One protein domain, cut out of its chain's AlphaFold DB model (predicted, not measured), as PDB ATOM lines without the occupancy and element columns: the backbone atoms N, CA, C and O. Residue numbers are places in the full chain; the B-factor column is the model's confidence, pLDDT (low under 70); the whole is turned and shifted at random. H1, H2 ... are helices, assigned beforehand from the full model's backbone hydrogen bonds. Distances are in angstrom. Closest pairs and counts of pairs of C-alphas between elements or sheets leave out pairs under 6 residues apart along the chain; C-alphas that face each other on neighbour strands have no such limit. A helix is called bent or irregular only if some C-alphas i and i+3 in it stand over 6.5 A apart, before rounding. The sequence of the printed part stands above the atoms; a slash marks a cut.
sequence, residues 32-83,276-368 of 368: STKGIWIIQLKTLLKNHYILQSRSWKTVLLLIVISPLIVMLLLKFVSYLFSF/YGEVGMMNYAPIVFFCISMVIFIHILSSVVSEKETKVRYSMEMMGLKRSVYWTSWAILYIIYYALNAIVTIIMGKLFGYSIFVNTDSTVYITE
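Overview. This is residues 32 to 83 and 276 to 368 of the 368 residues of an uncharacterized protein of Piromyces sp. (strain E2) (UniProt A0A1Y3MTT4). Long helices laid lengthwise make a loose rod: H2, H5 and H3b, the long arm of the bent helix H3, form an up-and-down bundle of three, each running against the one before it in the chain, and H1 and H2, one after the other, reach from one end of the rod to the other. H1 and H2 follow each other along the rod with a corner between them, where residues 50 to 57 stick out; H1 crosses the first part of H5, H4 sits where the chain turns from H3b to H5, and the short H6 and H7 fold back along H5. The printed part has 145 residues with seven named helices, H1 to H7 in that order, and no named strand; the class is all helix. The whole is loose, with a radius of gyration of the C-alphas of 19.2 A, and spans 63 by 30 by 23 A.

Arrangement. H3, residues 276 to 309, was assigned as one helix by its hydrogen bonds but is bent: C-alphas 283 and 286 are 7.2 A apart, and its arms H3a, residues 276 to 283, and H3b, residues 286 to 309, stand at a steep tilt of 39 degrees. H2, residues 56 to 83, touches H3b with its residues 62 to 74 alone, at a shallow tilt of 23 degrees, opposite ways; the closest C-alphas are those of Pro 67 and Ile 292, 6.2 A apart. Residues 74 to 82 of H2 touch H3a, closest at the C-alphas of Ser 78 and Gly 277, 4.6 A. The hub is H5, residues 323 to 351, which touches H3b at a shallow tilt of 30 degrees, opposite ways, closest at the C-alphas of Ser 293 and Tyr 338, 7.5 A. H5 touches H2 at a steep tilt of 40 degrees, the same way, closest at the C-alphas of Ile 63 and Asn 341, 5.3 A. H1, residues 33 to 54, touches H5 with residues 37 to 45 alone, at a steep tilt of 45 degrees; the closest C-alphas, of Leu 41 and Val 325, are 5.5 A apart. H6, residues 355 to 358, and H7, residues 364 to 367, touch H5, with closest C-alphas Lys 350 and Phe 357 at 5.6 A and Ala 342 and Ile 366 at 6.2 A. H4, residues 312 to 318, is close to but not clearly touching H3b, the C-alphas of Glu 307 and Arg 313 being closest at 6.0 A. Every O i to N i+4 pair is within hydrogen-bond range in H3a, H4 and H5, against 17 of 18 in H1, 22 of 24 in H2 and 19 of 20 in H3b; H6 and H7 are too short for such a pair.

Along the chain. H3b measures 34.2 A and ends at C-alpha 309 (51.263, 17.327, -8.874). H5 is 42.8 A long, H2 39.7 A and H1 32.4 A, beginning at C-alpha 33 (74.116, 36.882, -9.646). H2 has a kink of 27 degrees near residue 66; it is neither bent nor irregular, but only just: C-alphas 63 and 66 are 6.3 A apart.

Size, cuts and confidence. The two C-alphas farthest apart are those of Ser 32 and Phe 83, 67.5 A. Residues 84 to 275 are not printed, and C-alphas 83 and 276 are 10.2 A apart across the cut. The links that are printed whole are tight. The mean pLDDT of the printed part is 84.1; residues 32 to 33, 276 to 277, 362 and 365 to 368 are under 70.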
ATOM      1  N   SER A  32      76.645  38.611 -13.328       66.00
ATOM      2  CA  SER A  32      76.021  39.136 -12.114       66.00
ATOM      3  C   SER A  32      74.941  38.195 -11.585       66.00
ATOM      4  O   SER A  32      73.917  37.949 -12.229       66.00
ATOM      5  N   THR A  33      75.096  37.739 -10.340       67.06
ATOM      6  CA  THR A  33      74.116  36.882  -9.646       67.06
ATOM      7  C   THR A  33      72.718  37.519  -9.565       67.06
ATOM      8  O   THR A  33      71.717  36.792  -9.523       67.06
ATOM      9  N   LYS A  34      72.648  38.862  -9.559       73.56
ATOM     10  CA  LYS A  34      71.403  39.650  -9.607       73.56
ATOM     11  C   LYS A  34      70.811  39.711 -11.023       73.56
ATOM     12  O   LYS A  34      69.597  39.615 -11.161       73.56
ATOM     13  N   GLY A  35      71.648  39.804 -12.059       79.94
ATOM     14  CA  GLY A  35      71.221  39.835 -13.466       79.94
ATOM     15  C   GLY A  35      70.490  38.560 -13.883       79.94
ATOM     16  O   GLY A  35      69.370  38.622 -14.390       79.94
ATOM     17  N   ILE A  36      71.059  37.397 -13.546       83.38
ATOM     18  CA  ILE A  36      70.434  36.087 -13.796       83.38
ATOM     19  C   ILE A  36      69.060  35.984 -13.115       83.38
ATOM     20  O   ILE A  36      68.106  35.497 -13.718       83.38
ATOM     21  N   TRP A  37      68.933  36.467 -11.873       88.81
ATOM     22  CA  TRP A  37      67.675  36.401 -11.119       88.81
ATOM     23  C   TRP A  37      66.546  37.191 -11.800       88.81
ATOM     24  O   TRP A  37      65.438  36.679 -11.946       88.81
ATOM     25  N   ILE A  38      66.837  38.404 -12.284       86.25
ATOM     26  CA  ILE A  38      65.856  39.260 -12.973       86.25
ATOM     27  C   ILE A  38      65.444  38.650 -14.321       86.25
ATOM     28  O   ILE A  38      64.261  38.654 -14.665       86.25
ATOM     29  N   ILE A  39      66.397  38.095 -15.076       86.56
ATOM     30  CA  ILE A  39      66.116  37.439 -16.364       86.56
ATOM     31  C   ILE A  39      65.215  36.219 -16.165       86.56
ATOM     32  O   ILE A  39      64.219  36.064 -16.881       86.56
ATOM     33  N   GLN A  40      65.528  35.381 -15.173       89.44
ATOM     34  CA  GLN A  40      64.710  34.222 -14.826       89.44
ATOM     35  C   GLN A  40      63.291  34.660 -14.429       89.44
ATOM     36  O   GLN A  40      62.320  34.100 -14.935       89.44
ATOM     37  N   LEU A  41      63.157  35.708 -13.608       90.62
ATOM     38  CA  LEU A  41      61.859  36.233 -13.177       90.62
ATOM     39  C   LEU A  41      61.020  36.754 -14.349       90.62
ATOM     40  O   LEU A  41      59.847  36.404 -14.474       90.62
ATOM     41  N   LYS A  42      61.619  37.558 -15.235       90.25
ATOM     42  CA  LYS A  42      60.940  38.100 -16.420       90.25
ATOM     43  C   LYS A  42      60.462  36.987 -17.353       90.25
ATOM     44  O   LYS A  42      59.345  37.049 -17.863       90.25
ATOM     45  N   THR A  43      61.293  35.969 -17.563       88.44
ATOM     46  CA  THR A  43      60.950  34.816 -18.407       88.44
ATOM     47  C   THR A  43      59.783  34.029 -17.814       88.44
ATOM     48  O   THR A  43      58.839  33.688 -18.525       88.44
ATOM     49  N   LEU A  44      59.795  33.813 -16.498       90.00
ATOM     50  CA  LEU A  44      58.755  33.061 -15.804       90.00
ATOM     51  C   LEU A  44      57.421  33.832 -15.756       90.00
ATOM     52  O   LEU A  44      56.373  33.261 -16.043       90.00
ATOM     53  N   LEU A  45      57.458  35.154 -15.539       88.75
ATOM     54  CA  LEU A  45      56.282  36.028 -15.662       88.75
ATOM     55  C   LEU A  45      55.692  36.023 -17.079       88.75
ATOM     56  O   LEU A  45      54.472  35.979 -17.234       88.75
ATOM     57  N   LYS A  46      56.537  36.025 -18.118       89.62
ATOM     58  CA  LYS A  46      56.077  35.921 -19.511       89.62
ATOM     59  C   LYS A  46      55.372  34.587 -19.762       89.62
ATOM     60  O   LYS A  46      54.320  34.579 -20.394       89.62
ATOM     61  N   ASN A  47      55.909  33.482 -19.244       87.69
ATOM     62  CA  ASN A  47      55.261  32.173 -19.345       87.69
ATOM     63  C   ASN A  47      53.896  32.164 -18.661       87.69
ATOM     64  O   ASN A  47      52.918  31.738 -19.270       87.69
ATOM     65  N   HIS A  48      53.811  32.687 -17.439       87.75
ATOM     66  CA  HIS A  48      52.542  32.800 -16.735       87.75
ATOM     67  C   HIS A  48      51.517  33.646 -17.500       87.75
ATOM     68  O   HIS A  48      50.365  33.242 -17.628       87.75
ATOM     69  N   TYR A  49      51.935  34.777 -18.072       85.88
ATOM     70  CA  TYR A  49      51.066  35.606 -18.905       85.88
ATOM     71  C   TYR A  49      50.561  34.858 -20.148       85.88
ATOM     72  O   TYR A  49      49.377  34.922 -20.470       85.88
ATOM     73  N   ILE A  50      51.430  34.106 -20.831       86.88
ATOM     74  CA  ILE A  50      51.055  33.309 -22.011       86.88
ATOM     75  C   ILE A  50      50.072  32.195 -21.631       86.88
ATOM     76  O   ILE A  50      49.054  32.017 -22.304       86.88
ATOM     77  N   LEU A  51      50.356  31.458 -20.552       84.38
ATOM     78  CA  LEU A  51      49.470  30.412 -20.035       84.38
ATOM     79  C   LEU A  51      48.088  30.987 -19.720       84.38
ATOM     80  O   LEU A  51      47.076  30.410 -20.117       84.38
ATOM     81  N   GLN A  52      48.060  32.170 -19.111       80.50
ATOM     82  CA  GLN A  52      46.824  32.850 -18.777       80.50
ATOM     83  C   GLN A  52      46.065  33.360 -20.008       80.50
ATOM     84  O   GLN A  52      44.846  33.224 -20.105       80.50
ATOM     85  N   SER A  53      46.779  33.912 -20.988       82.31
ATOM     86  CA  SER A  53      46.179  34.342 -22.252       82.31
ATOM     87  C   SER A  53      45.522  33.174 -22.989       82.31
ATOM     88  O   SER A  53      44.546  33.374 -23.708       82.31
ATOM     89  N   ARG A  54      46.024  31.947 -22.806       87.12
ATOM     90  CA  ARG A  54      45.424  30.738 -23.378       87.12
ATOM     91  C   ARG A  54      44.176  30.289 -22.609       87.12
ATOM     92  O   ARG A  54      43.228  29.809 -23.228       87.12
ATOM     93  N   SER A  55      44.137  30.482 -21.289       84.00
ATOM     94  CA  SER A  55      42.993  30.176 -20.413       84.00
ATOM     95  C   SER A  55      42.049  31.370 -20.178       84.00
ATOM     96  O   SER A  55      41.277  31.372 -19.220       84.00
ATOM     97  N   TRP A  56      42.040  32.358 -21.082       81.25
ATOM     98  CA  TRP A  56      41.303  33.628 -20.973       81.25
ATOM     99  C   TRP A  56      39.832  33.524 -20.532       81.25
ATOM    100  O   TRP A  56      39.363  34.373 -19.778       81.25
ATOM    101  N   LYS A  57      39.105  32.473 -20.941       86.50
ATOM    102  CA  LYS A  57      37.706  32.242 -20.533       86.50
ATOM    103  C   LYS A  57      37.565  32.078 -19.021       86.50
ATOM    104  O   LYS A  57      36.666  32.658 -18.423       86.50
ATOM    105  N   THR A  58      38.464  31.312 -18.410       84.88
ATOM    106  CA  THR A  58      38.471  31.065 -16.965       84.88
ATOM    107  C   THR A  58      38.758  32.357 -16.213       84.88
ATOM    108  O   THR A  58      38.094  32.674 -15.234       84.88
ATOM    109  N   VAL A  59      39.692  33.157 -16.720       82.38
ATOM    110  CA  VAL A  59      40.077  34.444 -16.125       82.38
ATOM    111  C   VAL A  59      38.948  35.450 -16.176       82.38
ATOM    112  O   VAL A  59      38.670  36.112 -15.184       82.38
ATOM    113  N   LEU A  60      38.276  35.546 -17.321       83.62
ATOM    114  CA  LEU A  60      37.133  36.430 -17.498       83.62
ATOM    115  C   LEU A  60      35.999  36.035 -16.548       83.62
ATOM    116  O   LEU A  60      35.404  36.900 -15.906       83.62
ATOM    117  N   LEU A  61      35.745  34.733 -16.395       83.75
ATOM    118  CA  LEU A  61      34.739  34.229 -15.464       83.75
ATOM    119  C   LEU A  61      35.078  34.596 -14.010       83.75
ATOM    120  O   LEU A  61      34.230  35.105 -13.282       83.75
ATOM    121  N   LEU A  62      36.331  34.420 -13.598       84.25
ATOM    122  CA  LEU A  62      36.754  34.683 -12.222       84.25
ATOM    123  C   LEU A  62      36.867  36.179 -11.893       84.25
ATOM    124  O   LEU A  62      36.516  36.582 -10.790       84.25
ATOM    125  N   ILE A  63      37.356  37.004 -12.820       85.44
ATOM    126  CA  ILE A  63      37.598  38.432 -12.562       85.44
ATOM    127  C   ILE A  63      36.344  39.273 -12.803       85.44
ATOM    128  O   ILE A  63      36.133  40.235 -12.078       85.44
ATOM    129  N   VAL A  64      35.519  38.941 -13.800       85.81
ATOM    130  CA  VAL A  64      34.384  39.789 -14.206       85.81
ATOM    131  C   VAL A  64      33.046  39.186 -13.802       85.81
ATOM    132  O   VAL A  64      32.211  39.878 -13.222       85.81
ATOM    133  N   ILE A  65      32.831  37.898 -14.077       86.19
ATOM    134  CA  ILE A  65      31.526  37.265 -13.838       86.19
ATOM    135  C   ILE A  65      31.296  37.027 -12.342       86.19
ATOM    136  O   ILE A  65      30.192  37.270 -11.863       86.19
ATOM    137  N   SER A  66      32.321  36.614 -11.591       87.25
ATOM    138  CA  SER A  66      32.203  36.400 -10.141       87.25
ATOM    139  C   SER A  66      31.761  37.671  -9.389       87.25
ATOM    140  O   SER A  66      30.708  37.618  -8.747       87.25
ATOM    141  N   PRO A  67      32.427  38.842  -9.531       88.06
ATOM    142  CA  PRO A  67      31.934  40.073  -8.911       88.06
ATOM    143  C   PRO A  67      30.539  40.470  -9.394       88.06
ATOM    144  O   PRO A  67      29.738  40.945  -8.600       88.06
ATOM    145  N   LEU A  68      30.208  40.250 -10.670       88.81
ATOM    146  CA  LEU A  68      28.889  40.589 -11.210       88.81
ATOM    147  C   LEU A  68      27.770  39.769 -10.558       88.81
ATOM    148  O   LEU A  68      26.765  40.343 -10.139       88.81
ATOM    149  N   ILE A  69      27.941  38.449 -10.443       88.25
ATOM    150  CA  ILE A  69      26.968  37.563  -9.778       88.25
ATOM    151  C   ILE A  69      26.765  38.007  -8.332       88.25
ATOM    152  O   ILE A  69      25.638  38.100  -7.851       88.25
ATOM    153  N   VAL A  70      27.864  38.314  -7.653       86.69
ATOM    154  CA  VAL A  70      27.846  38.726  -6.258       86.69
ATOM    155  C   VAL A  70      27.164  40.088  -6.069       86.69
ATOM    156  O   VAL A  70      26.341  40.246  -5.168       86.69
ATOM    157  N   MET A  71      27.425  41.054  -6.949       86.94
ATOM    158  CA  MET A  71      26.744  42.352  -6.929       86.94
ATOM    159  C   MET A  71      25.248  42.218  -7.219       86.94
ATOM    160  O   MET A  71      24.447  42.928  -6.617       86.94
ATOM    161  N   LEU A  72      24.848  41.294  -8.095       87.44
ATOM    162  CA  LEU A  72      23.437  41.006  -8.356       87.44
ATOM    163  C   LEU A  72      22.767  40.391  -7.119       87.44
ATOM    164  O   LEU A  72      21.668  40.800  -6.747       87.44
ATOM    165  N   LEU A  73      23.458  39.477  -6.434       85.81
ATOM    166  CA  LEU A  73      22.996  38.901  -5.174       85.81
ATOM    167  C   LEU A  73      22.818  39.973  -4.089       85.81
ATOM    168  O   LEU A  73      21.788  39.980  -3.419       85.81
ATOM    169  N   LEU A  74      23.751  40.923  -3.951       84.44
ATOM    170  CA  LEU A  74      23.602  42.052  -3.019       84.44
ATOM    171  C   LEU A  74      22.376  42.911  -3.339       84.44
ATOM    172  O   LEU A  74      21.635  43.284  -2.429       84.44
ATOM    173  N   LYS A  75      22.112  43.169  -4.625       85.06
ATOM    174  CA  LYS A  75      20.921  43.913  -5.053       85.06
ATOM    175  C   LYS A  75      19.638  43.171  -4.693       85.06
ATOM    176  O   LYS A  75      18.680  43.784  -4.233       85.06
ATOM    177  N   PHE A  76      19.629  41.854  -4.882       84.75
ATOM    178  CA  PHE A  76      18.504  41.002  -4.513       84.75
ATOM    179  C   PHE A  76      18.253  41.008  -2.998       84.75
ATOM    180  O   PHE A  76      17.114  41.164  -2.566       84.75
ATOM    181  N   VAL A  77      19.309  40.920  -2.186       82.62
ATOM    182  CA  VAL A  77      19.202  41.015  -0.722       82.62
ATOM    183  C   VAL A  77      18.674  42.389  -0.301       82.62
ATOM    184  O   VAL A  77      17.754  42.464   0.508       82.62
ATOM    185  N   SER A  78      19.191  43.474  -0.882       80.50
ATOM    186  CA  SER A  78      18.714  44.835  -0.601       80.50
ATOM    187  C   SER A  78      17.227  45.009  -0.939       80.50
ATOM    188  O   SER A  78      16.467  45.567  -0.147       80.50
ATOM    189  N   TYR A  79      16.784  44.443  -2.066       82.31
ATOM    190  CA  TYR A  79      15.372  44.412  -2.445       82.31
ATOM    191  C   TYR A  79      14.505  43.669  -1.413       82.31
ATOM    192  O   TYR A  79      13.455  44.180  -1.024       82.31
ATOM    193  N   LEU A  80      14.953  42.510  -0.912       79.69
ATOM    194  CA  LEU A  80      14.237  41.779   0.142       79.69
ATOM    195  C   LEU A  80      14.102  42.601   1.431       79.69
ATOM    196  O   LEU A  80      13.023  42.638   2.018       79.69
ATOM    197  N   PHE A  81      15.161  43.294   1.855       75.62
ATOM    198  CA  PHE A  81      15.106  44.169   3.033       75.62
ATOM    199  C   PHE A  81      14.141  45.345   2.850       75.62
ATOM    200  O   PHE A  81      13.426  45.700   3.787       75.62
ATOM    201  N   SER A  82      14.083  45.922   1.647       72.69
ATOM    202  CA  SER A  82      13.126  46.986   1.332       72.69
ATOM    203  C   SER A  82      11.680  46.491   1.388       72.69
ATOM    204  O   SER A  82      10.829  47.193   1.922       72.69
ATOM    205  N   PHE A  83      11.403  45.287   0.877       70.38
ATOM    206  CA  PHE A  83      10.061  44.696   0.907       70.38
ATOM    207  C   PHE A  83       9.574  44.417   2.336       70.38
ATOM    208  O   PHE A  83       8.409  44.623   2.655       70.38
ATOM    209  N   TYR A 276      17.034  51.881   4.336       69.25
ATOM    210  CA  TYR A 276      17.181  50.685   5.191       69.25
ATOM    211  C   TYR A 276      17.766  49.488   4.428       69.25
ATOM    212  O   TYR A 276      18.602  48.749   4.951       69.25
ATOM    213  N   GLY A 277      17.396  49.341   3.151       69.44
ATOM    214  CA  GLY A 277      18.020  48.374   2.248       69.44
ATOM    215  C   GLY A 277      19.523  48.619   2.047       69.44
ATOM    216  O   GLY A 277      20.262  47.663   1.809       69.44
ATOM    217  N   GLU A 278      19.994  49.863   2.183       70.56
ATOM    218  CA  GLU A 278      21.421  50.212   2.156       70.56
ATOM    219  C   GLU A 278      22.112  49.892   3.486       70.56
ATOM    220  O   GLU A 278      23.228  49.379   3.485       70.56
ATOM    221  N   VAL A 279      21.444  50.115   4.624       73.94
ATOM    222  CA  VAL A 279      21.959  49.726   5.951       73.94
ATOM    223  C   VAL A 279      22.091  48.205   6.054       73.94
ATOM    224  O   VAL A 279      23.122  47.696   6.500       73.94
ATOM    225  N   GLY A 280      21.080  47.469   5.589       70.81
ATOM    226  CA  GLY A 280      21.137  46.014   5.469       70.81
ATOM    227  C   GLY A 280      22.312  45.583   4.593       70.81
ATOM    228  O   GLY A 280      23.130  44.768   5.015       70.81
ATOM    229  N   MET A 281      22.468  46.195   3.416       73.62
ATOM    230  CA  MET A 281      23.618  45.945   2.546       73.62
ATOM    231  C   MET A 281      24.952  46.208   3.258       73.62
ATOM    232  O   MET A 281      25.849  45.378   3.151       73.62
ATOM    233  N   MET A 282      25.090  47.303   4.010       76.38
ATOM    234  CA  MET A 282      26.331  47.650   4.712       76.38
ATOM    235  C   MET A 282      26.754  46.580   5.726       76.38
ATOM    236  O   MET A 282      27.941  46.280   5.830       76.38
ATOM    237  N   ASN A 283      25.799  45.948   6.413       81.75
ATOM    238  CA  ASN A 283      26.094  44.871   7.360       81.75
ATOM    239  C   ASN A 283      26.582  43.581   6.678       81.75
ATOM    240  O   ASN A 283      27.441  42.888   7.222       81.75
ATOM    241  N   TYR A 284      26.062  43.248   5.492       80.75
ATOM    242  CA  TYR A 284      26.407  41.998   4.796       80.75
ATOM    243  C   TYR A 284      27.513  42.151   3.744       80.75
ATOM    244  O   TYR A 284      28.131  41.156   3.358       80.75
ATOM    245  N   ALA A 285      27.802  43.372   3.295       81.31
ATOM    246  CA  ALA A 285      28.791  43.654   2.259       81.31
ATOM    247  C   ALA A 285      30.193  43.067   2.542       81.31
ATOM    248  O   ALA A 285      30.748  42.459   1.626       81.31
ATOM    249  N   PRO A 286      30.764  43.133   3.767       84.25
ATOM    250  CA  PRO A 286      32.106  42.596   4.030       84.25
ATOM    251  C   PRO A 286      32.215  41.085   3.795       84.25
ATOM    252  O   PRO A 286      33.167  40.615   3.173       84.25
ATOM    253  N   ILE A 287      31.211  40.323   4.241       84.94
ATOM    254  CA  ILE A 287      31.150  38.863   4.054       84.94
ATOM    255  C   ILE A 287      31.124  38.539   2.562       84.94
ATOM    256  O   ILE A 287      31.805  37.635   2.083       84.94
ATOM    257  N   VAL A 288      30.348  39.316   1.816       82.44
ATOM    258  CA  VAL A 288      30.137  39.101   0.396       82.44
ATOM    259  C   VAL A 288      31.377  39.474  -0.434       82.44
ATOM    260  O   VAL A 288      31.751  38.725  -1.339       82.44
ATOM    261  N   PHE A 289      32.078  40.562  -0.102       82.75
ATOM    262  CA  PHE A 289      33.357  40.907  -0.741       82.75
ATOM    263  C   PHE A 289      34.467  39.909  -0.407       82.75
ATOM    264  O   PHE A 289      35.264  39.562  -1.280       82.75
ATOM    265  N   PHE A 290      34.470  39.358   0.807       85.81
ATOM    266  CA  PHE A 290      35.374  38.272   1.174       85.81
ATOM    267  C   PHE A 290      35.144  37.000   0.335       85.81
ATOM    268  O   PHE A 290      36.092  36.311  -0.042       85.81
ATOM    269  N   CYS A 291      33.898  36.688  -0.029       85.06
ATOM    270  CA  CYS A 291      33.627  35.567  -0.929       85.06
ATOM    271  C   CYS A 291      34.230  35.777  -2.329       85.06
ATOM    272  O   CYS A 291      34.706  34.814  -2.934       85.06
ATOM    273  N   ILE A 292      34.253  37.015  -2.841       85.50
ATOM    274  CA  ILE A 292      34.842  37.326  -4.154       85.50
ATOM    275  C   ILE A 292      36.354  37.064  -4.146       85.50
ATOM    276  O   ILE A 292      36.866  36.412  -5.061       85.50
ATOM    277  N   SER A 293      37.069  37.513  -3.111       85.25
ATOM    278  CA  SER A 293      38.519  37.293  -3.004       85.25
ATOM    279  C   SER A 293      38.876  35.809  -2.847       85.25
ATOM    280  O   SER A 293      39.833  35.325  -3.463       85.25
ATOM    281  N   MET A 294      38.055  35.041  -2.123       88.94
ATOM    282  CA  MET A 294      38.232  33.594  -1.961       88.94
ATOM    283  C   MET A 294      38.250  32.825  -3.287       88.94
ATOM    284  O   MET A 294      39.049  31.903  -3.458       88.94
ATOM    285  N   VAL A 295      37.428  33.220  -4.259       87.75
ATOM    286  CA  VAL A 295      37.378  32.568  -5.578       87.75
ATOM    287  C   VAL A 295      38.719  32.692  -6.322       87.75
ATOM    288  O   VAL A 295      39.194  31.727  -6.926       87.75
ATOM    289  N   ILE A 296      39.373  33.852  -6.230       87.25
ATOM    290  CA  ILE A 296      40.693  34.102  -6.837       87.25
ATOM    291  C   ILE A 296      41.764  33.279  -6.125       87.25
ATOM    292  O   ILE A 296      42.613  32.659  -6.770       87.25
ATOM    293  N   PHE A 297      41.710  33.255  -4.792       89.38
ATOM    294  CA  PHE A 297      42.637  32.483  -3.976       89.38
ATOM    295  C   PHE A 297      42.594  30.991  -4.332       89.38
ATOM    296  O   PHE A 297      43.640  30.393  -4.589       89.38
ATOM    297  N   ILE A 298      41.395  30.407  -4.434       90.19
ATOM    298  CA  ILE A 298      41.206  28.999  -4.811       90.19
ATOM    299  C   ILE A 298      41.778  28.721  -6.207       90.19
ATOM    300  O   ILE A 298      42.449  27.708  -6.407       90.19
ATOM    301  N   HIS A 299      41.567  29.622  -7.171       87.81
ATOM    302  CA  HIS A 299      42.089  29.455  -8.528       87.81
ATOM    303  C   HIS A 299      43.626  29.437  -8.582       87.81
ATOM    304  O   HIS A 299      44.226  28.564  -9.219       87.81
ATOM    305  N   ILE A 300      44.270  30.382  -7.895       88.56
ATOM    306  CA  ILE A 300      45.734  30.461  -7.829       88.56
ATOM    307  C   ILE A 300      46.293  29.232  -7.108       88.56
ATOM    308  O   ILE A 300      47.232  28.604  -7.597       88.56
ATOM    309  N   LEU A 301      45.685  28.843  -5.984       91.19
ATOM    310  CA  LEU A 301      46.092  27.663  -5.228       91.19
ATOM    311  C   LEU A 301      45.969  26.386  -6.068       91.19
ATOM    312  O   LEU A 301      46.896  25.580  -6.076       91.19
ATOM    313  N   SER A 302      44.884  26.235  -6.832       90.25
ATOM    314  CA  SER A 302      44.701  25.113  -7.758       90.25
ATOM    315  C   SER A 302      45.806  25.057  -8.816       90.25
ATOM    316  O   SER A 302      46.333  23.981  -9.087       90.25
ATOM    317  N   SER A 303      46.233  26.205  -9.349       88.25
ATOM    318  CA  SER A 303      47.310  26.262 -10.343       88.25
ATOM    319  C   SER A 303      48.673  25.898  -9.736       88.25
ATOM    320  O   SER A 303      49.407  25.087 -10.301       88.25
ATOM    321  N   VAL A 304      48.983  26.399  -8.535       91.00
ATOM    322  CA  VAL A 304      50.207  26.033  -7.796       91.00
ATOM    323  C   VAL A 304      50.222  24.544  -7.431       91.00
ATOM    324  O   VAL A 304      51.271  23.899  -7.488       91.00
ATOM    325  N   VAL A 305      49.081  23.980  -7.028       92.94
ATOM    326  CA  VAL A 305      48.954  22.547  -6.725       92.94
ATOM    327  C   VAL A 305      49.104  21.717  -7.998       92.94
ATOM    328  O   VAL A 305      49.875  20.763  -7.992       92.94
ATOM    329  N   SER A 306      48.487  22.131  -9.105       90.44
ATOM    330  CA  SER A 306      48.614  21.450 -10.397       90.44
ATOM    331  C   SER A 306      50.072  21.382 -10.876       90.44
ATOM    332  O   SER A 306      50.537  20.326 -11.309       90.44
ATOM    333  N   GLU A 307      50.856  22.453 -10.709       89.75
ATOM    334  CA  GLU A 307      52.299  22.439 -11.008       89.75
ATOM    335  C   GLU A 307      53.112  21.509 -10.092       89.75
ATOM    336  O   GLU A 307      54.135  20.952 -10.505       89.75
ATOM    337  N   LYS A 308      52.685  21.352  -8.832       90.25
ATOM    338  CA  LYS A 308      53.320  20.428  -7.882       90.25
ATOM    339  C   LYS A 308      52.990  18.976  -8.215       90.25
ATOM    340  O   LYS A 308      53.899  18.149  -8.213       90.25
ATOM    341  N   GLU A 309      51.733  18.673  -8.526       93.94
ATOM    342  CA  GLU A 309      51.263  17.327  -8.874       93.94
ATOM    343  C   GLU A 309      51.888  16.824 -10.175       93.94
ATOM    344  O   GLU A 309      52.384  15.700 -10.241       93.94
ATOM    345  N   THR A 310      51.963  17.690 -11.187       92.50
ATOM    346  CA  THR A 310      52.633  17.395 -12.466       92.50
ATOM    347  C   THR A 310      54.159  17.362 -12.357       92.50
ATOM    348  O   THR A 310      54.842  17.060 -13.332       92.50
ATOM    349  N   LYS A 311      54.715  17.662 -11.171       91.88
ATOM    350  CA  LYS A 311      56.156  17.750 -10.878       91.88
ATOM    351  C   LYS A 311      56.914  18.764 -11.743       91.88
ATOM    352  O   LYS A 311      58.143  18.796 -11.708       91.88
ATOM    353  N   VAL A 312      56.203  19.652 -12.438       88.50
ATOM    354  CA  VAL A 312      56.769  20.694 -13.305       88.50
ATOM    355  C   VAL A 312      57.694  21.623 -12.514       88.50
ATOM    356  O   VAL A 312      58.760  22.004 -12.997       88.50
ATOM    357  N   ARG A 313      57.361  21.900 -11.247       87.94
ATOM    358  CA  ARG A 313      58.240  22.649 -10.337       87.94
ATOM    359  C   ARG A 313      59.612  21.982 -10.144       87.94
ATOM    360  O   ARG A 313      60.622  22.680 -10.159       87.94
ATOM    361  N   TYR A 314      59.655  20.661  -9.967       89.94
ATOM    362  CA  TYR A 314      60.915  19.928  -9.792       89.94
ATOM    363  C   TYR A 314      61.730  19.911 -11.086       89.94
ATOM    364  O   TYR A 314      62.944  20.093 -11.043       89.94
ATOM    365  N   SER A 315      61.070  19.767 -12.238       91.31
ATOM    366  CA  SER A 315      61.730  19.865 -13.544       91.31
ATOM    367  C   SER A 315      62.385  21.234 -13.749       91.31
ATOM    368  O   SER A 315      63.530  21.294 -14.185       91.31
ATOM    369  N   MET A 316      61.714  22.329 -13.370       90.19
ATOM    370  CA  MET A 316      62.297  23.676 -13.441       90.19
ATOM    371  C   MET A 316      63.490  23.863 -12.491       90.19
ATOM    372  O   MET A 316      64.460  24.531 -12.846       90.19
ATOM    373  N   GLU A 317      63.445  23.272 -11.295       89.69
ATOM    374  CA  GLU A 317      64.558  23.314 -10.338       89.69
ATOM    375  C   GLU A 317      65.786  22.554 -10.869       89.69
ATOM    376  O   GLU A 317      66.897  23.077 -10.812       89.69
ATOM    377  N   MET A 318      65.584  21.387 -11.495       89.44
ATOM    378  CA  MET A 318      66.652  20.623 -12.164       89.44
ATOM    379  C   MET A 318      67.242  21.351 -13.381       89.44
ATOM    380  O   MET A 318      68.413  21.172 -13.695       89.44
ATOM    381  N   MET A 319      66.461  22.216 -14.037       88.56
ATOM    382  CA  MET A 319      66.930  23.105 -15.110       88.56
ATOM    383  C   MET A 319      67.723  24.325 -14.596       88.56
ATOM    384  O   MET A 319      68.164  25.147 -15.397       88.56
ATOM    385  N   GLY A 320      67.910  24.473 -13.279       87.69
ATOM    386  CA  GLY A 320      68.696  25.557 -12.677       87.69
ATOM    387  C   GLY A 320      67.898  26.813 -12.305       87.69
ATOM    388  O   GLY A 320      68.482  27.883 -12.092       87.69
ATOM    389  N   LEU A 321      66.565  26.730 -12.214       88.44
ATOM    390  CA  LEU A 321      65.743  27.840 -11.731       88.44
ATOM    391  C   LEU A 321      65.900  28.020 -10.211       88.44
ATOM    392  O   LEU A 321      65.674  27.099  -9.427       88.44
ATOM    393  N   LYS A 322      66.208  29.243  -9.762       88.25
ATOM    394  CA  LYS A 322      66.285  29.556  -8.326       88.25
ATOM    395  C   LYS A 322      64.902  29.477  -7.667       88.25
ATOM    396  O   LYS A 322      63.959  30.137  -8.105       88.25
ATOM    397  N   ARG A 323      64.802  28.795  -6.519       88.25
ATOM    398  CA  ARG A 323      63.559  28.688  -5.723       88.25
ATOM    399  C   ARG A 323      62.935  30.044  -5.367       88.25
ATOM    400  O   ARG A 323      61.713  30.152  -5.327       88.25
ATOM    401  N   SER A 324      63.742  31.080  -5.122       89.69
ATOM    402  CA  SER A 324      63.239  32.427  -4.809       89.69
ATOM    403  C   SER A 324      62.520  33.087  -5.989       89.69
ATOM    404  O   SER A 324      61.531  33.784  -5.778       89.69
ATOM    405  N   VAL A 325      62.962  32.839  -7.227       90.62
ATOM    406  CA  VAL A 325      62.328  33.375  -8.448       90.62
ATOM    407  C   VAL A 325      60.924  32.801  -8.624       90.62
ATOM    408  O   VAL A 325      59.997  33.526  -8.971       90.62
ATOM    409  N   TYR A 326      60.748  31.511  -8.325       90.44
ATOM    410  CA  TYR A 326      59.450  30.847  -8.418       90.44
ATOM    411  C   TYR A 326      58.402  31.499  -7.504       90.44
ATOM    412  O   TYR A 326      57.359  31.951  -7.971       90.44
ATOM    413  N   TRP A 327      58.695  31.608  -6.201       90.75
ATOM    414  CA  TRP A 327      57.750  32.179  -5.233       90.75
ATOM    415  C   TRP A 327      57.492  33.668  -5.465       90.75
ATOM    416  O   TRP A 327      56.360  34.118  -5.317       90.75
ATOM    417  N   THR A 328      58.512  34.427  -5.872       90.94
ATOM    418  CA  THR A 328      58.339  35.853  -6.194       90.94
ATOM    419  C   THR A 328      57.511  36.066  -7.455       90.94
ATOM    420  O   THR A 328      56.689  36.975  -7.480       90.94
ATOM    421  N   SER A 329      57.637  35.206  -8.471       91.31
ATOM    422  CA  SER A 329      56.771  35.280  -9.650       91.31
ATOM    423  C   SER A 329      55.304  35.021  -9.304       91.31
ATOM    424  O   SER A 329      54.441  35.797  -9.713       91.31
ATOM    425  N   TRP A 330      55.027  33.993  -8.495       90.38
ATOM    426  CA  TRP A 330      53.674  33.715  -8.004       90.38
ATOM    427  C   TRP A 330      53.113  34.857  -7.149       90.38
ATOM    428  O   TRP A 330      51.951  35.218  -7.313       90.38
ATOM    429  N   ALA A 331      53.933  35.475  -6.294       90.69
ATOM    430  CA  ALA A 331      53.524  36.633  -5.499       90.69
ATOM    431  C   ALA A 331      53.174  37.852  -6.373       90.69
ATOM    432  O   ALA A 331      52.156  38.501  -6.145       90.69
ATOM    433  N   ILE A 332      53.971  38.139  -7.408       91.69
ATOM    434  CA  ILE A 332      53.696  39.240  -8.345       91.69
ATOM    435  C   ILE A 332      52.385  38.991  -9.097       91.69
ATOM    436  O   ILE A 332      51.562  39.898  -9.206       91.69
ATOM    437  N   LEU A 333      52.156  37.766  -9.579       89.00
ATOM    438  CA  LEU A 333      50.885  37.416 -10.210       89.00
ATOM    439  C   LEU A 333      49.704  37.591  -9.263       89.00
ATOM    440  O   LEU A 333      48.689  38.151  -9.664       89.00
ATOM    441  N   TYR A 334      49.836  37.116  -8.026       88.62
ATOM    442  CA  TYR A 334      48.795  37.229  -7.011       88.62
ATOM    443  C   TYR A 334      48.367  38.685  -6.815       88.62
ATOM    444  O   TYR A 334      47.179  38.987  -6.908       88.62
ATOM    445  N   ILE A 335      49.334  39.593  -6.650       89.75
ATOM    446  CA  ILE A 335      49.080  41.033  -6.503       89.75
ATOM    447  C   ILE A 335      48.359  41.593  -7.735       89.75
ATOM    448  O   ILE A 335      47.385  42.327  -7.592       89.75
ATOM    449  N   ILE A 336      48.788  41.220  -8.945       88.56
ATOM    450  CA  ILE A 336      48.164  41.697 -10.188       88.56
ATOM    451  C   ILE A 336      46.708  41.222 -10.298       88.56
ATOM    452  O   ILE A 336      45.835  42.018 -10.641       88.56
ATOM    453  N   TYR A 337      46.420  39.952  -9.997       86.81
ATOM    454  CA  TYR A 337      45.051  39.427 -10.062       86.81
ATOM    455  C   TYR A 337      44.129  40.061  -9.028       86.81
ATOM    456  O   TYR A 337      42.991  40.391  -9.360       86.81
ATOM    457  N   TYR A 338      44.617  40.251  -7.805       87.81
ATOM    458  CA  TYR A 338      43.857  40.925  -6.759       87.81
ATOM    459  C   TYR A 338      43.572  42.381  -7.119       87.81
ATOM    460  O   TYR A 338      42.420  42.798  -7.067       87.81
ATOM    461  N   ALA A 339      44.580  43.124  -7.587       87.69
ATOM    462  CA  ALA A 339      44.401  44.509  -8.014       87.69
ATOM    463  C   ALA A 339      43.387  44.631  -9.165       87.69
ATOM    464  O   ALA A 339      42.507  45.490  -9.131       87.69
ATOM    465  N   LEU A 340      43.456  43.746 -10.168       87.88
ATOM    466  CA  LEU A 340      42.487  43.730 -11.267       87.88
ATOM    467  C   LEU A 340      41.070  43.411 -10.786       87.88
ATOM    468  O   LEU A 340      40.117  44.046 -11.231       87.88
ATOM    469  N   ASN A 341      40.915  42.451  -9.875       87.69
ATOM    470  CA  ASN A 341      39.606  42.105  -9.337       87.69
ATOM    471  C   ASN A 341      39.019  43.221  -8.462       87.69
ATOM    472  O   ASN A 341      37.833  43.521  -8.596       87.69
ATOM    473  N   ALA A 342      39.839  43.884  -7.643       86.94
ATOM    474  CA  ALA A 342      39.424  45.045  -6.862       86.94
ATOM    475  C   ALA A 342      38.911  46.164  -7.780       86.94
ATOM    476  O   ALA A 342      37.796  46.651  -7.599       86.94
ATOM    477  N   ILE A 343      39.655  46.496  -8.844       88.00
ATOM    478  CA  ILE A 343      39.242  47.508  -9.829       88.00
ATOM    479  C   ILE A 343      37.899  47.141 -10.475       88.00
ATOM    480  O   ILE A 343      37.004  47.984 -10.551       88.00
ATOM    481  N   VAL A 344      37.721  45.891 -10.915       88.50
ATOM    482  CA  VAL A 344      36.455  45.450 -11.526       88.50
ATOM    483  C   VAL A 344      35.303  45.495 -10.522       88.50
ATOM    484  O   VAL A 344      34.214  45.945 -10.870       88.50
ATOM    485  N   THR A 345      35.541  45.095  -9.274       87.00
ATOM    486  CA  THR A 345      34.539  45.137  -8.200       87.00
ATOM    487  C   THR A 345      34.102  46.574  -7.904       87.00
ATOM    488  O   THR A 345      32.904  46.824  -7.797       87.00
ATOM    489  N   ILE A 346      35.032  47.537  -7.877       86.50
ATOM    490  CA  ILE A 346      34.725  48.968  -7.703       86.50
ATOM    491  C   ILE A 346      33.898  49.499  -8.880       86.50
ATOM    492  O   ILE A 346      32.894  50.180  -8.673       86.50
ATOM    493  N   ILE A 347      34.296  49.191 -10.121       87.75
ATOM    494  CA  ILE A 347      33.575  49.641 -11.324       87.75
ATOM    495  C   ILE A 347      32.148  49.090 -11.327       87.75
ATOM    496  O   ILE A 347      31.199  49.843 -11.543       87.75
ATOM    497  N   MET A 348      31.986  47.793 -11.048       86.62
ATOM    498  CA  MET A 348      30.669  47.167 -10.958       86.62
ATOM    499  C   MET A 348      29.852  47.771  -9.814       86.62
ATOM    500  O   MET A 348      28.700  48.135 -10.019       86.62
ATOM    501  N   GLY A 349      30.450  47.963  -8.638       84.56
ATOM    502  CA  GLY A 349      29.793  48.580  -7.487       84.56
ATOM    503  C   GLY A 349      29.265  49.992  -7.774       84.56
ATOM    504  O   GLY A 349      28.128  50.306  -7.419       84.56
ATOM    505  N   LYS A 350      30.045  50.813  -8.493       84.38
ATOM    506  CA  LYS A 350      29.612  52.138  -8.969       84.38
ATOM    507  C   LYS A 350      28.497  52.051 -10.011       84.38
ATOM    508  O   LYS A 350      27.560  52.840  -9.951       84.38
ATOM    509  N   LEU A 351      28.562  51.089 -10.932       86.06
ATOM    510  CA  LEU A 351      27.534  50.881 -11.959       86.06
ATOM    511  C   LEU A 351      26.178  50.488 -11.354       86.06
ATOM    512  O   LEU A 351      25.138  50.899 -11.862       86.06
ATOM    513  N   PHE A 352      26.182  49.734 -10.252       82.00
ATOM    514  CA  PHE A 352      24.970  49.399  -9.500       82.00
ATOM    515  C   PHE A 352      24.481  50.519  -8.564       82.00
ATOM    516  O   PHE A 352      23.363  50.417  -8.063       82.00
ATOM    517  N   GLY A 353      25.261  51.589  -8.370       78.56
ATOM    518  CA  GLY A 353      24.852  52.775  -7.610       78.56
ATOM    519  C   GLY A 353      24.879  52.608  -6.089       78.56
ATOM    520  O   GLY A 353      24.179  53.333  -5.389       78.56
ATOM    521  N   TYR A 354      25.658  51.667  -5.557       80.12
ATOM    522  CA  TYR A 354      25.743  51.465  -4.110       80.12
ATOM    523  C   TYR A 354      26.436  52.646  -3.417       80.12
ATOM    524  O   TYR A 354      27.560  53.008  -3.777       80.12
ATOM    525  N   SER A 355      25.807  53.193  -2.372       73.88
ATOM    526  CA  SER A 355      26.306  54.354  -1.617       73.88
ATOM    527  C   SER A 355      27.717  54.155  -1.058       73.88
ATOM    528  O   SER A 355      28.516  55.091  -1.068       73.88
ATOM    529  N   ILE A 356      28.069  52.918  -0.687       74.25
ATOM    530  CA  ILE A 356      29.416  52.543  -0.238       74.25
ATOM    531  C   ILE A 356      30.466  52.862  -1.311       74.25
ATOM    532  O   ILE A 356      31.474  53.465  -0.977       74.25
ATOM    533  N   PHE A 357      30.227  52.540  -2.588       77.38
ATOM    534  CA  PHE A 357      31.202  52.739  -3.675       77.38
ATOM    535  C   PHE A 357      31.161  54.130  -4.318       77.38
ATOM    536  O   PHE A 357      32.121  54.527  -4.982       77.38
ATOM    537  N   VAL A 358      30.044  54.849  -4.186       77.75
ATOM    538  CA  VAL A 358      29.889  56.202  -4.744       77.75
ATOM    539  C   VAL A 358      30.508  57.251  -3.821       77.75
ATOM    540  O   VAL A 358      31.148  58.178  -4.309       77.75
ATOM    541  N   ASN A 359      30.350  57.089  -2.505       77.75
ATOM    542  CA  ASN A 359      30.720  58.117  -1.528       77.75
ATOM    543  C   ASN A 359      32.153  57.988  -0.986       77.75
ATOM    544  O   ASN A 359      32.599  58.851  -0.234       77.75
ATOM    545  N   THR A 360      32.875  56.926  -1.338       74.00
ATOM    546  CA  THR A 360      34.236  56.653  -0.858       74.00
ATOM    547  C   THR A 360      35.270  56.810  -1.970       74.00
ATOM    548  O   THR A 360      34.994  56.612  -3.159       74.00
ATOM    549  N   ASP A 361      36.493  57.168  -1.577       76.75
ATOM    550  CA  ASP A 361      37.608  57.226  -2.515       76.75
ATOM    551  C   ASP A 361      38.026  55.810  -2.935       76.75
ATOM    552  O   ASP A 361      38.244  54.918  -2.113       76.75
ATOM    553  N   SER A 362      38.180  55.621  -4.244       69.50
ATOM    554  CA  SER A 362      38.597  54.367  -4.868       69.50
ATOM    555  C   SER A 362      39.934  53.829  -4.358       69.50
ATOM    556  O   SER A 362      40.156  52.622  -4.427       69.50
ATOM    557  N   THR A 363      40.816  54.689  -3.841       71.69
ATOM    558  CA  THR A 363      42.127  54.275  -3.326       71.69
ATOM    559  C   THR A 363      42.018  53.374  -2.098       71.69
ATOM    560  O   THR A 363      42.800  52.434  -1.989       71.69
ATOM    561  N   VAL A 364      41.025  53.590  -1.226       71.69
ATOM    562  CA  VAL A 364      40.857  52.811   0.016       71.69
ATOM    563  C   VAL A 364      40.636  51.325  -0.289       71.69
ATOM    564  O   VAL A 364      41.255  50.469   0.334       71.69
ATOM    565  N   TYR A 365      39.849  51.015  -1.321       67.75
ATOM    566  CA  TYR A 365      39.543  49.638  -1.733       67.75
ATOM    567  C   TYR A 365      40.693  48.879  -2.391       67.75
ATOM    568  O   TYR A 365      40.589  47.675  -2.595       67.75
ATOM    569  N   ILE A 366      41.736  49.581  -2.830       66.56
ATOM    570  CA  ILE A 366      42.895  48.958  -3.483       66.56
ATOM    571  C   ILE A 366      43.981  48.650  -2.440       66.56
ATOM    572  O   ILE A 366      44.844  47.809  -2.679       66.56
ATOM    573  N   THR A 367      43.961  49.360  -1.308       62.03
ATOM    574  CA  THR A 367      44.981  49.270  -0.257       62.03
ATOM    575  C   THR A 367      44.628  48.326   0.890       62.03
ATOM    576  O   THR A 367      45.554  47.863   1.556       62.03
ATOM    577  N   GLU A 368      43.340  48.057   1.125       49.19
ATOM    578  CA  GLU A 368      42.864  46.951   1.976       49.19
ATOM    579  C   GLU A 368      42.707  45.663   1.164       49.19
ATOM    580  O   GLU A 368      43.077  44.590   1.701       49.19
TER     581      GLU A 368